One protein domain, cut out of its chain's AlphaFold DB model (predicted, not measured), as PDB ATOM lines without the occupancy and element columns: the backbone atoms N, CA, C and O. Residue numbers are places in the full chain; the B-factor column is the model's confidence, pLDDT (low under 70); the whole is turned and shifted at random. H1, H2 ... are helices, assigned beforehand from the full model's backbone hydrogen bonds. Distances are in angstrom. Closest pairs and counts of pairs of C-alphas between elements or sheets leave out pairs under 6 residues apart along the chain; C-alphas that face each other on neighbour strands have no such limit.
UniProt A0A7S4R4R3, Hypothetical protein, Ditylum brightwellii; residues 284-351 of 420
ATOM      1  N   GLY A 284     172.503 153.951 122.757       92.25
ATOM      2  CA  GLY A 284     172.140 155.274 123.271       92.25
ATOM      3  C   GLY A 284     173.242 156.330 123.114       92.25
ATOM      4  O   GLY A 284     173.064 157.470 123.552       92.25
ATOM      5  N   LEU A 285     174.364 155.981 122.479       91.94
ATOM      6  CA  LEU A 285     175.550 156.824 122.368       91.94
ATOM      7  C   LEU A 285     175.593 157.571 121.035       91.94
ATOM      8  O   LEU A 285     175.146 157.072 120.001       91.94
ATOM      9  N   PHE A 286     176.191 158.762 121.038       94.19
ATOM     10  CA  PHE A 286     176.572 159.426 119.792       94.19
ATOM     11  C   PHE A 286     177.735 158.680 119.112       94.19
ATOM     12  O   PHE A 286     178.537 158.047 119.803       94.19
ATOM     13  N   PRO A 287     177.908 158.804 117.781       95.12
ATOM     14  CA  PRO A 287     178.976 158.121 117.052       95.12
ATOM     15  C   PRO A 287     180.372 158.321 117.661       95.12
ATOM     16  O   PRO A 287     181.108 157.355 117.838       95.12
ATOM     17  N   PHE A 288     180.722 159.548 118.063       93.31
ATOM     18  CA  PHE A 288     182.034 159.822 118.660       93.31
ATOM     19  C   PHE A 288     182.238 159.133 120.023       93.31
ATOM     20  O   PHE A 288     183.347 158.702 120.329       93.31
ATOM     21  N   MET A 289     181.172 158.991 120.820       91.00
ATOM     22  CA  MET A 289     181.198 158.276 122.102       91.00
ATOM     23  C   MET A 289     181.371 156.774 121.876       91.00
ATOM     24  O   MET A 289     182.210 156.145 122.517       91.00
ATOM     25  N   ALA A 290     180.638 156.211 120.911       91.88
ATOM     26  CA  ALA A 290     180.767 154.805 120.534       91.88
ATOM     27  C   ALA A 290     182.187 154.476 120.028       91.88
ATOM     28  O   ALA A 290     182.760 153.456 120.413       91.88
ATOM     29  N   SER A 291     182.796 155.358 119.226       91.56
ATOM     30  CA  SER A 291     184.197 155.217 118.799       91.56
ATOM     31  C   SER A 291     185.179 155.290 119.972       91.56
ATOM     32  O   SER A 291     186.111 154.486 120.038       91.56
ATOM     33  N   ALA A 292     184.962 156.203 120.926       88.56
ATOM     34  CA  ALA A 292     185.801 156.315 122.118       88.56
ATOM     35  C   ALA A 292     185.734 155.047 122.992       88.56
ATOM     36  O   ALA A 292     186.774 154.555 123.430       88.56
ATOM     37  N   GLN A 293     184.543 154.462 123.171       86.94
ATOM     38  CA  GLN A 293     184.349 153.214 123.923       86.94
ATOM     39  C   GLN A 293     185.092 152.024 123.293       86.94
ATOM     40  O   GLN A 293     185.555 151.130 123.995       86.94
ATOM     41  N   LYS A 294     185.249 152.015 121.965       83.31
ATOM     42  CA  LYS A 294     186.017 150.993 121.233       83.31
ATOM     43  C   LYS A 294     187.534 151.245 121.239       83.31
ATOM     44  O   LYS A 294     188.262 150.534 120.551       83.31
ATOM     45  N   HIS A 295     188.012 152.219 122.020       73.25
ATOM     46  CA  HIS A 295     189.407 152.673 122.084       73.25
ATOM     47  C   HIS A 295     189.948 153.258 120.767       73.25
ATOM     48  O   HIS A 295     191.158 153.313 120.553       73.25
ATOM     49  N   CYS A 296     189.064 153.757 119.898       83.06
ATOM     50  CA  CYS A 296     189.432 154.450 118.667       83.06
ATOM     51  C   CYS A 296     189.450 155.972 118.881       83.06
ATOM     52  O   CYS A 296     188.609 156.702 118.355       83.06
ATOM     53  N   ILE A 297     190.415 156.462 119.671       85.94
ATOM     54  CA  ILE A 297     190.522 157.889 120.039       85.94
ATOM     55  C   ILE A 297     190.636 158.785 118.801       85.94
ATOM     56  O   ILE A 297     189.990 159.829 118.733       85.94
ATOM     57  N   ASN A 298     191.417 158.354 117.804       89.31
ATOM     58  CA  ASN A 298     191.559 159.079 116.544       89.31
ATOM     59  C   ASN A 298     190.216 159.242 115.825       89.31
ATOM     60  O   ASN A 298     189.855 160.348 115.439       89.31
ATOM     61  N   ASP A 299     189.431 158.170 115.719       90.94
ATOM     62  CA  ASP A 299     188.126 158.227 115.060       90.94
ATOM     63  C   ASP A 299     187.154 159.120 115.839       90.94
ATOM     64  O   ASP A 299     186.449 159.928 115.240       90.94
ATOM     65  N   ALA A 300     187.157 159.043 117.175       90.12
ATOM     66  CA  ALA A 300     186.346 159.913 118.025       90.12
ATOM     67  C   ALA A 300     186.702 161.400 117.840       90.12
ATOM     68  O   ALA A 300     185.808 162.233 117.680       90.12
ATOM     69  N   TYR A 301     187.997 161.728 117.800       90.00
ATOM     70  CA  TYR A 301     188.480 163.079 117.518       90.00
ATOM     71  C   TYR A 301     188.037 163.560 116.130       90.00
ATOM     72  O   TYR A 301     187.518 164.668 115.980       90.00
ATOM     73  N   MET A 302     188.186 162.719 115.106       91.94
ATOM     74  CA  MET A 302     187.804 163.068 113.738       91.94
ATOM     75  C   MET A 302     186.284 163.248 113.582       91.94
ATOM     76  O   MET A 302     185.830 164.183 112.922       91.94
ATOM     77  N   LEU A 303     185.473 162.429 114.255       92.38
ATOM     78  CA  LEU A 303     184.017 162.595 114.292       92.38
ATOM     79  C   LEU A 303     183.611 163.916 114.963       92.38
ATOM     80  O   LEU A 303     182.744 164.624 114.452       92.38
ATOM     81  N   LEU A 304     184.265 164.278 116.071       89.94
ATOM     82  CA  LEU A 304     183.999 165.529 116.784       89.94
ATOM     83  C   LEU A 304     184.439 166.764 116.010       89.94
ATOM     84  O   LEU A 304     183.718 167.753 115.990       89.94
ATOM     85  N   THR A 305     185.589 166.719 115.341       89.38
ATOM     86  CA  THR A 305     186.044 167.843 114.509       89.38
ATOM     87  C   THR A 305     185.107 168.111 113.329       89.38
ATOM     88  O   THR A 305     184.976 169.261 112.919       89.38
ATOM     89  N   ASN A 306     184.402 167.090 112.828       90.56
ATOM     90  CA  ASN A 306     183.402 167.240 111.766       90.56
ATOM     91  C   ASN A 306     182.023 167.713 112.266       90.56
ATOM     92  O   ASN A 306     181.230 168.209 111.466       90.56
ATOM     93  N   CYS A 307     181.716 167.580 113.561       89.94
ATOM     94  CA  CYS A 307     180.478 168.102 114.153       89.94
ATOM     95  C   CYS A 307     180.671 168.486 115.635       89.94
ATOM     96  O   CYS A 307     180.129 167.811 116.519       89.94
ATOM     97  N   PRO A 308     181.401 169.578 115.940       87.50
ATOM     98  CA  PRO A 308     181.723 169.947 117.320       87.50
ATOM     99  C   PRO A 308     180.480 170.237 118.163       87.50
ATOM    100  O   PRO A 308     180.454 169.969 119.361       87.50
ATOM    101  N   GLU A 309     179.399 170.726 117.547       86.12
ATOM    102  CA  GLU A 309     178.185 171.109 118.271       86.12
ATOM    103  C   GLU A 309     177.491 169.916 118.938       86.12
ATOM    104  O   GLU A 309     176.674 170.109 119.838       86.12
ATOM    105  N   VAL A 310     177.821 168.679 118.544       87.56
ATOM    106  CA  VAL A 310     177.289 167.480 119.200       87.56
ATOM    107  C   VAL A 310     177.699 167.415 120.675       87.56
ATOM    108  O   VAL A 310     176.939 166.901 121.489       87.56
ATOM    109  N   ILE A 311     178.835 168.015 121.054       84.25
ATOM    110  CA  ILE A 311     179.318 168.061 122.443       84.25
ATOM    111  C   ILE A 311     178.339 168.807 123.349       84.25
ATOM    112  O   ILE A 311     178.116 168.392 124.482       84.25
ATOM    113  N   ALA A 312     177.709 169.873 122.848       81.38
ATOM    114  CA  ALA A 312     176.720 170.627 123.617       81.38
ATOM    115  C   ALA A 312     175.455 169.801 123.906       81.38
ATOM    116  O   ALA A 312     174.789 170.024 124.912       81.38
ATOM    117  N   HIS A 313     175.130 168.848 123.028       78.88
ATOM    118  CA  HIS A 313     174.012 167.922 123.208       78.88
ATOM    119  C   HIS A 313     174.385 166.682 124.025       78.88
ATOM    120  O   HIS A 313     173.500 166.026 124.570       78.88
ATOM    121  N   ALA A 314     175.671 166.343 124.063       78.00
ATOM    122  CA  ALA A 314     176.172 165.115 124.654       78.00
ATOM    123  C   ALA A 314     176.649 165.290 126.103       78.00
ATOM    124  O   ALA A 314     176.436 164.395 126.907       78.00
ATOM    125  N   CYS A 315     177.235 166.441 126.444       74.75
ATOM    126  CA  CYS A 315     177.788 166.710 127.769       74.75
ATOM    127  C   CYS A 315     177.136 167.959 128.377       74.75
ATOM    128  O   CYS A 315     177.293 169.076 127.871       74.75
ATOM    129  N   THR A 316     176.446 167.802 129.506       69.25
ATOM    130  CA  THR A 316     175.908 168.931 130.277       69.25
ATOM    131  C   THR A 316     176.881 169.305 131.393       69.25
ATOM    132  O   THR A 316     176.924 168.647 132.426       69.25
ATOM    133  N   GLY A 317     177.673 170.368 131.215       72.38
ATOM    134  CA  GLY A 317     178.549 170.866 132.280       72.38
ATOM    135  C   GLY A 317     179.796 171.605 131.791       72.38
ATOM    136  O   GLY A 317     180.009 171.742 130.592       72.38
ATOM    137  N   PRO A 318     180.669 172.066 132.704       71.69
ATOM    138  CA  PRO A 318     181.885 172.808 132.354       71.69
ATOM    139  C   PRO A 318     182.901 172.000 131.526       71.69
ATOM    140  O   PRO A 318     183.814 172.588 130.944       71.69
ATOM    141  N   GLN A 319     182.759 170.672 131.454       70.31
ATOM    142  CA  GLN A 319     183.612 169.810 130.629       70.31
ATOM    143  C   GLN A 319     183.330 169.976 129.131       70.31
ATOM    144  O   GLN A 319     184.272 170.004 128.341       70.31
ATOM    145  N   SER A 320     182.067 170.188 128.739       72.81
ATOM    146  CA  SER A 320     181.701 170.413 127.335       72.81
ATOM    147  C   SER A 320     182.384 171.666 126.784       72.81
ATOM    148  O   SER A 320     182.937 171.650 125.685       72.81
ATOM    149  N   THR A 321     182.475 172.717 127.602       76.75
ATOM    150  CA  THR A 321     183.192 173.955 127.275       76.75
ATOM    151  C   THR A 321     184.696 173.734 127.104       76.75
ATOM    152  O   THR A 321     185.294 174.320 126.202       76.75
ATOM    153  N   LYS A 322     185.325 172.885 127.931       79.38
ATOM    154  CA  LYS A 322     186.762 172.574 127.809       79.38
ATOM    155  C   LYS A 322     187.073 171.800 126.535       79.38
ATOM    156  O   LYS A 322     188.026 172.151 125.845       79.38
ATOM    157  N   ILE A 323     186.263 170.788 126.214       77.06
ATOM    158  CA  ILE A 323     186.424 169.996 124.989       77.06
ATOM    159  C   ILE A 323     186.194 170.889 123.767       77.06
ATOM    160  O   ILE A 323     187.025 170.910 122.862       77.06
ATOM    161  N   MET A 324     185.131 171.701 123.770       77.31
ATOM    162  CA  MET A 324     184.870 172.656 122.689       77.31
ATOM    163  C   MET A 324     186.038 173.622 122.492       77.31
ATOM    164  O   MET A 324     186.536 173.742 121.379       77.31
ATOM    165  N   HIS A 325     186.544 174.234 123.565       79.00
ATOM    166  CA  HIS A 325     187.697 175.131 123.484       79.00
ATOM    167  C   HIS A 325     188.960 174.416 122.971       79.00
ATOM    168  O   HIS A 325     189.721 174.995 122.197       79.00
ATOM    169  N   ALA A 326     189.197 173.162 123.368       78.56
ATOM    170  CA  ALA A 326     190.330 172.376 122.879       78.56
ATOM    171  C   ALA A 326     190.248 172.106 121.364       78.56
ATOM    172  O   ALA A 326     191.269 172.181 120.681       78.56
ATOM    173  N   LEU A 327     189.049 171.852 120.832       76.88
ATOM    174  CA  LEU A 327     188.827 171.583 119.407       76.88
ATOM    175  C   LEU A 327     188.860 172.863 118.550       76.88
ATOM    176  O   LEU A 327     189.452 172.880 117.464       76.88
ATOM    177  N   THR A 328     188.260 173.953 119.034       78.88
ATOM    178  CA  THR A 328     188.077 175.190 118.258       78.88
ATOM    179  C   THR A 328     189.231 176.182 118.376       78.88
ATOM    180  O   THR A 328     189.196 177.206 117.704       78.88
ATOM    181  N   ASN A 329     190.253 175.925 119.199       80.88
ATOM    182  CA  ASN A 329     191.374 176.854 119.357       80.88
ATOM    183  C   ASN A 329     192.177 176.979 118.049       80.88
ATOM    184  O   ASN A 329     192.914 176.070 117.681       80.88
ATOM    185  N   GLU A 330     192.032 178.090 117.327       77.38
ATOM    186  CA  GLU A 330     192.689 178.316 116.030       77.38
ATOM    187  C   GLU A 330     194.213 178.488 116.130       77.38
ATOM    188  O   GLU A 330     194.911 178.296 115.138       77.38
ATOM    189  N   GLU A 331     194.743 178.789 117.318       79.25
ATOM    190  CA  GLU A 331     196.178 179.008 117.543       79.25
ATOM    191  C   GLU A 331     196.961 177.696 117.713       79.25
ATOM    192  O   GLU A 331     198.180 177.679 117.544       79.25
ATOM    193  N   LYS A 332     196.276 176.589 118.032       81.12
ATOM    194  CA  LYS A 332     196.891 175.269 118.217       81.12
ATOM    195  C   LYS A 332     197.003 174.502 116.903       81.12
ATOM    196  O   LYS A 332     196.060 174.437 116.112       81.12
ATOM    197  N   THR A 333     198.125 173.816 116.719       84.38
ATOM    198  CA  THR A 333     198.304 172.824 115.652       84.38
ATOM    199  C   THR A 333     197.354 171.634 115.838       84.38
ATOM    200  O   THR A 333     196.912 171.335 116.948       84.38
ATOM    201  N   THR A 334     197.058 170.896 114.762       77.56
ATOM    202  CA  THR A 334     196.213 169.686 114.826       77.56
ATOM    203  C   THR A 334     196.725 168.670 115.850       77.56
ATOM    204  O   THR A 334     195.928 168.030 116.532       77.56
ATOM    205  N   GLN A 335     198.047 168.557 116.001       78.38
ATOM    206  CA  GLN A 335     198.676 167.644 116.955       78.38
ATOM    207  C   GLN A 335     198.463 168.091 118.409       78.38
ATOM    208  O   GLN A 335     198.141 167.269 119.261       78.38
ATOM    209  N   GLU A 336     198.561 169.390 118.692       81.50
ATOM    210  CA  GLU A 336     198.302 169.943 120.030       81.50
ATOM    211  C   GLU A 336     196.818 169.865 120.411       81.50
ATOM    212  O   GLU A 336     196.480 169.643 121.578       81.50
ATOM    213  N   LYS A 337     195.916 170.024 119.433       81.81
ATOM    214  CA  LYS A 337     194.475 169.799 119.624       81.81
ATOM    215  C   LYS A 337     194.181 168.343 119.962       81.81
ATOM    216  O   LYS A 337     193.434 168.085 120.901       81.81
ATOM    217  N   PHE A 338     194.801 167.412 119.237       79.69
ATOM    218  CA  PHE A 338     194.653 165.982 119.479       79.69
ATOM    219  C   PHE A 338     195.149 165.581 120.874       79.69
ATOM    220  O   PHE A 338     194.411 164.936 121.607       79.69
ATOM    221  N   GLN A 339     196.333 166.045 121.289       80.69
ATOM    222  CA  GLN A 339     196.859 165.800 122.642       80.69
ATOM    223  C   GLN A 339     195.932 166.356 123.731       80.69
ATOM    224  O   GLN A 339     195.614 165.669 124.696       80.69
ATOM    225  N   SER A 340     195.431 167.584 123.542       79.75
ATOM    226  CA  SER A 340     194.474 168.191 124.478       79.75
ATOM    227  C   SER A 340     193.162 167.399 124.551       79.75
ATOM    228  O   SER A 340     192.511 167.376 125.591       79.75
ATOM    229  N   PHE A 341     192.741 166.784 123.442       81.38
ATOM    230  CA  PHE A 341     191.558 165.934 123.395       81.38
ATOM    231  C   PHE A 341     191.799 164.589 124.087       81.38
ATOM    232  O   PHE A 341     190.950 164.161 124.862       81.38
ATOM    233  N   GLU A 342     192.949 163.956 123.854       80.94
ATOM    234  CA  GLU A 342     193.336 162.666 124.436       80.94
ATOM    235  C   GLU A 342     193.269 162.683 125.972       80.94
ATOM    236  O   GLU A 342     192.706 161.770 126.578       80.94
ATOM    237  N   GLU A 343     193.718 163.774 126.599       79.12
ATOM    238  CA  GLU A 343     193.623 163.989 128.052       79.12
ATOM    239  C   GLU A 343     192.172 164.050 128.576       79.12
ATOM    240  O   GLU A 343     191.919 163.784 129.753       79.12
ATOM    241  N   LEU A 344     191.207 164.390 127.717       76.12
ATOM    242  CA  LEU A 344     189.793 164.567 128.063       76.12
ATOM    243  C   LEU A 344     188.932 163.335 127.729       76.12
ATOM    244  O   LEU A 344     187.818 163.219 128.242       76.12
ATOM    245  N   VAL A 345     189.432 162.387 126.926       72.94
ATOM    246  CA  VAL A 345     188.699 161.169 126.520       72.94
ATOM    247  C   VAL A 345     188.199 160.325 127.699       72.94
ATOM    248  O   VAL A 345     187.043 159.899 127.645       72.94
ATOM    249  N   PRO A 346     188.972 160.092 128.783       71.31
ATOM    250  CA  PRO A 346     188.480 159.314 129.922       71.31
ATOM    251  C   PRO A 346     187.222 159.909 130.564       71.31
ATOM    252  O   PRO A 346     186.464 159.195 131.214       71.31
ATOM    253  N   MET A 347     186.975 161.209 130.384       69.00
ATOM    254  CA  MET A 347     185.780 161.870 130.906       69.00
ATOM    255  C   MET A 347     184.539 161.563 130.058       69.00
ATOM    256  O   MET A 347     183.451 161.454 130.608       69.00
ATOM    257  N   LEU A 348     184.697 161.340 128.747       65.94
ATOM    258  CA  LEU A 348     183.601 161.006 127.828       65.94
ATOM    259  C   LEU A 348     183.067 159.577 128.008       65.94
ATOM    260  O   LEU A 348     181.925 159.304 127.656       65.94
ATOM    261  N   ALA A 349     183.887 158.660 128.528       60.75
ATOM    262  CA  ALA A 349     183.518 157.252 128.695       60.75
ATOM    263  C   ALA A 349     182.716 156.962 129.981       60.75
ATOM    264  O   ALA A 349     182.135 155.887 130.097       60.75
ATOM    265  N   ASN A 350     182.695 157.893 130.942       58.31
ATOM    266  CA  ASN A 350     182.212 157.646 132.307       58.31
ATOM    267  C   ASN A 350     180.848 158.277 132.635       58.31
ATOM    268  O   ASN A 350     180.339 158.040 133.726       58.31
ATOM    269  N   GLU A 351     180.252 159.087 131.750       55.34
ATOM    270  CA  GLU A 351     179.052 159.864 132.110       55.34
ATOM    271  C   GLU A 351     177.727 159.063 132.081       55.34
ATOM    272  O   GLU A 351     176.790 159.508 132.732       55.34
TER     273      GLU A 351
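Overview. This is residues 284 to 351 of the 420 residues of the protein "Hypothetical protein" of Ditylum brightwellii (UniProt A0A7S4R4R3). Two helical hairpins, H1 with H2 and H4 with H5, stand steeply to each other and meet along few contacts; the short H3 joins them, and the short H6 folds back from H5 to H1. The 68 printed residues hold six named helices, H1 to H6 in chain order, and no named strand; the class is all helix. The whole is compact, with a radius of gyration of the C-alphas of 10.8 A, and spans 34 by 24 by 19 A.

Arrangement. Begin with H1, residues 287 to 293, and H2, residues 297 to 306: this hairpin touches, closest at the C-alphas of Phe 288 and Ala 300, 4.4 A, at a shallow tilt of 18 degrees, opposite ways. Next, H3, residues 310 to 314, touches H4, residues 318 to 328, closest at the C-alphas of Ile 311 and Ser 320, 5.9 A. H4 and H5, residues 334 to 342, form the second hairpin: they touch at the C-alphas of Ala 326 and Lys 337, their closest, 5.9 A, at a shallow tilt of 18 degrees, opposite ways. H2 and H5 only just touch, with 3 pairs of C-alphas within 8 A, the closest Ile 297 and Glu 342 at 7.1 A; their tilt is a steep 64 degrees. H6, residues 345 to 348, only just touches H1, with 3 such pairs, the closest Met 289 and Leu 348 at 6.8 A. H1 is apart from H4 and H5. In H1 to H5 every O i to N i+4 pair is within hydrogen-bond range; H6 is too short for one.

Along the chain. Find C-alpha 287 at (178.976, 158.121, 117.052), where H1 begins; it runs 10.0 A. H2 measures 14.4 A, H3 6.0 A, H4 15.6 A and H5 12.2 A. H6, 5.3 A long, ends at C-alpha 348, (183.601, 161.006, 127.828).

Size, cuts and confidence. The C-alphas farthest apart are those of Gly 284 and Glu 331, 34.3 A. The printed part has no cut, and the five links are tight. Look for pLDDT under 70 at residue 316 and residues 347 to 351.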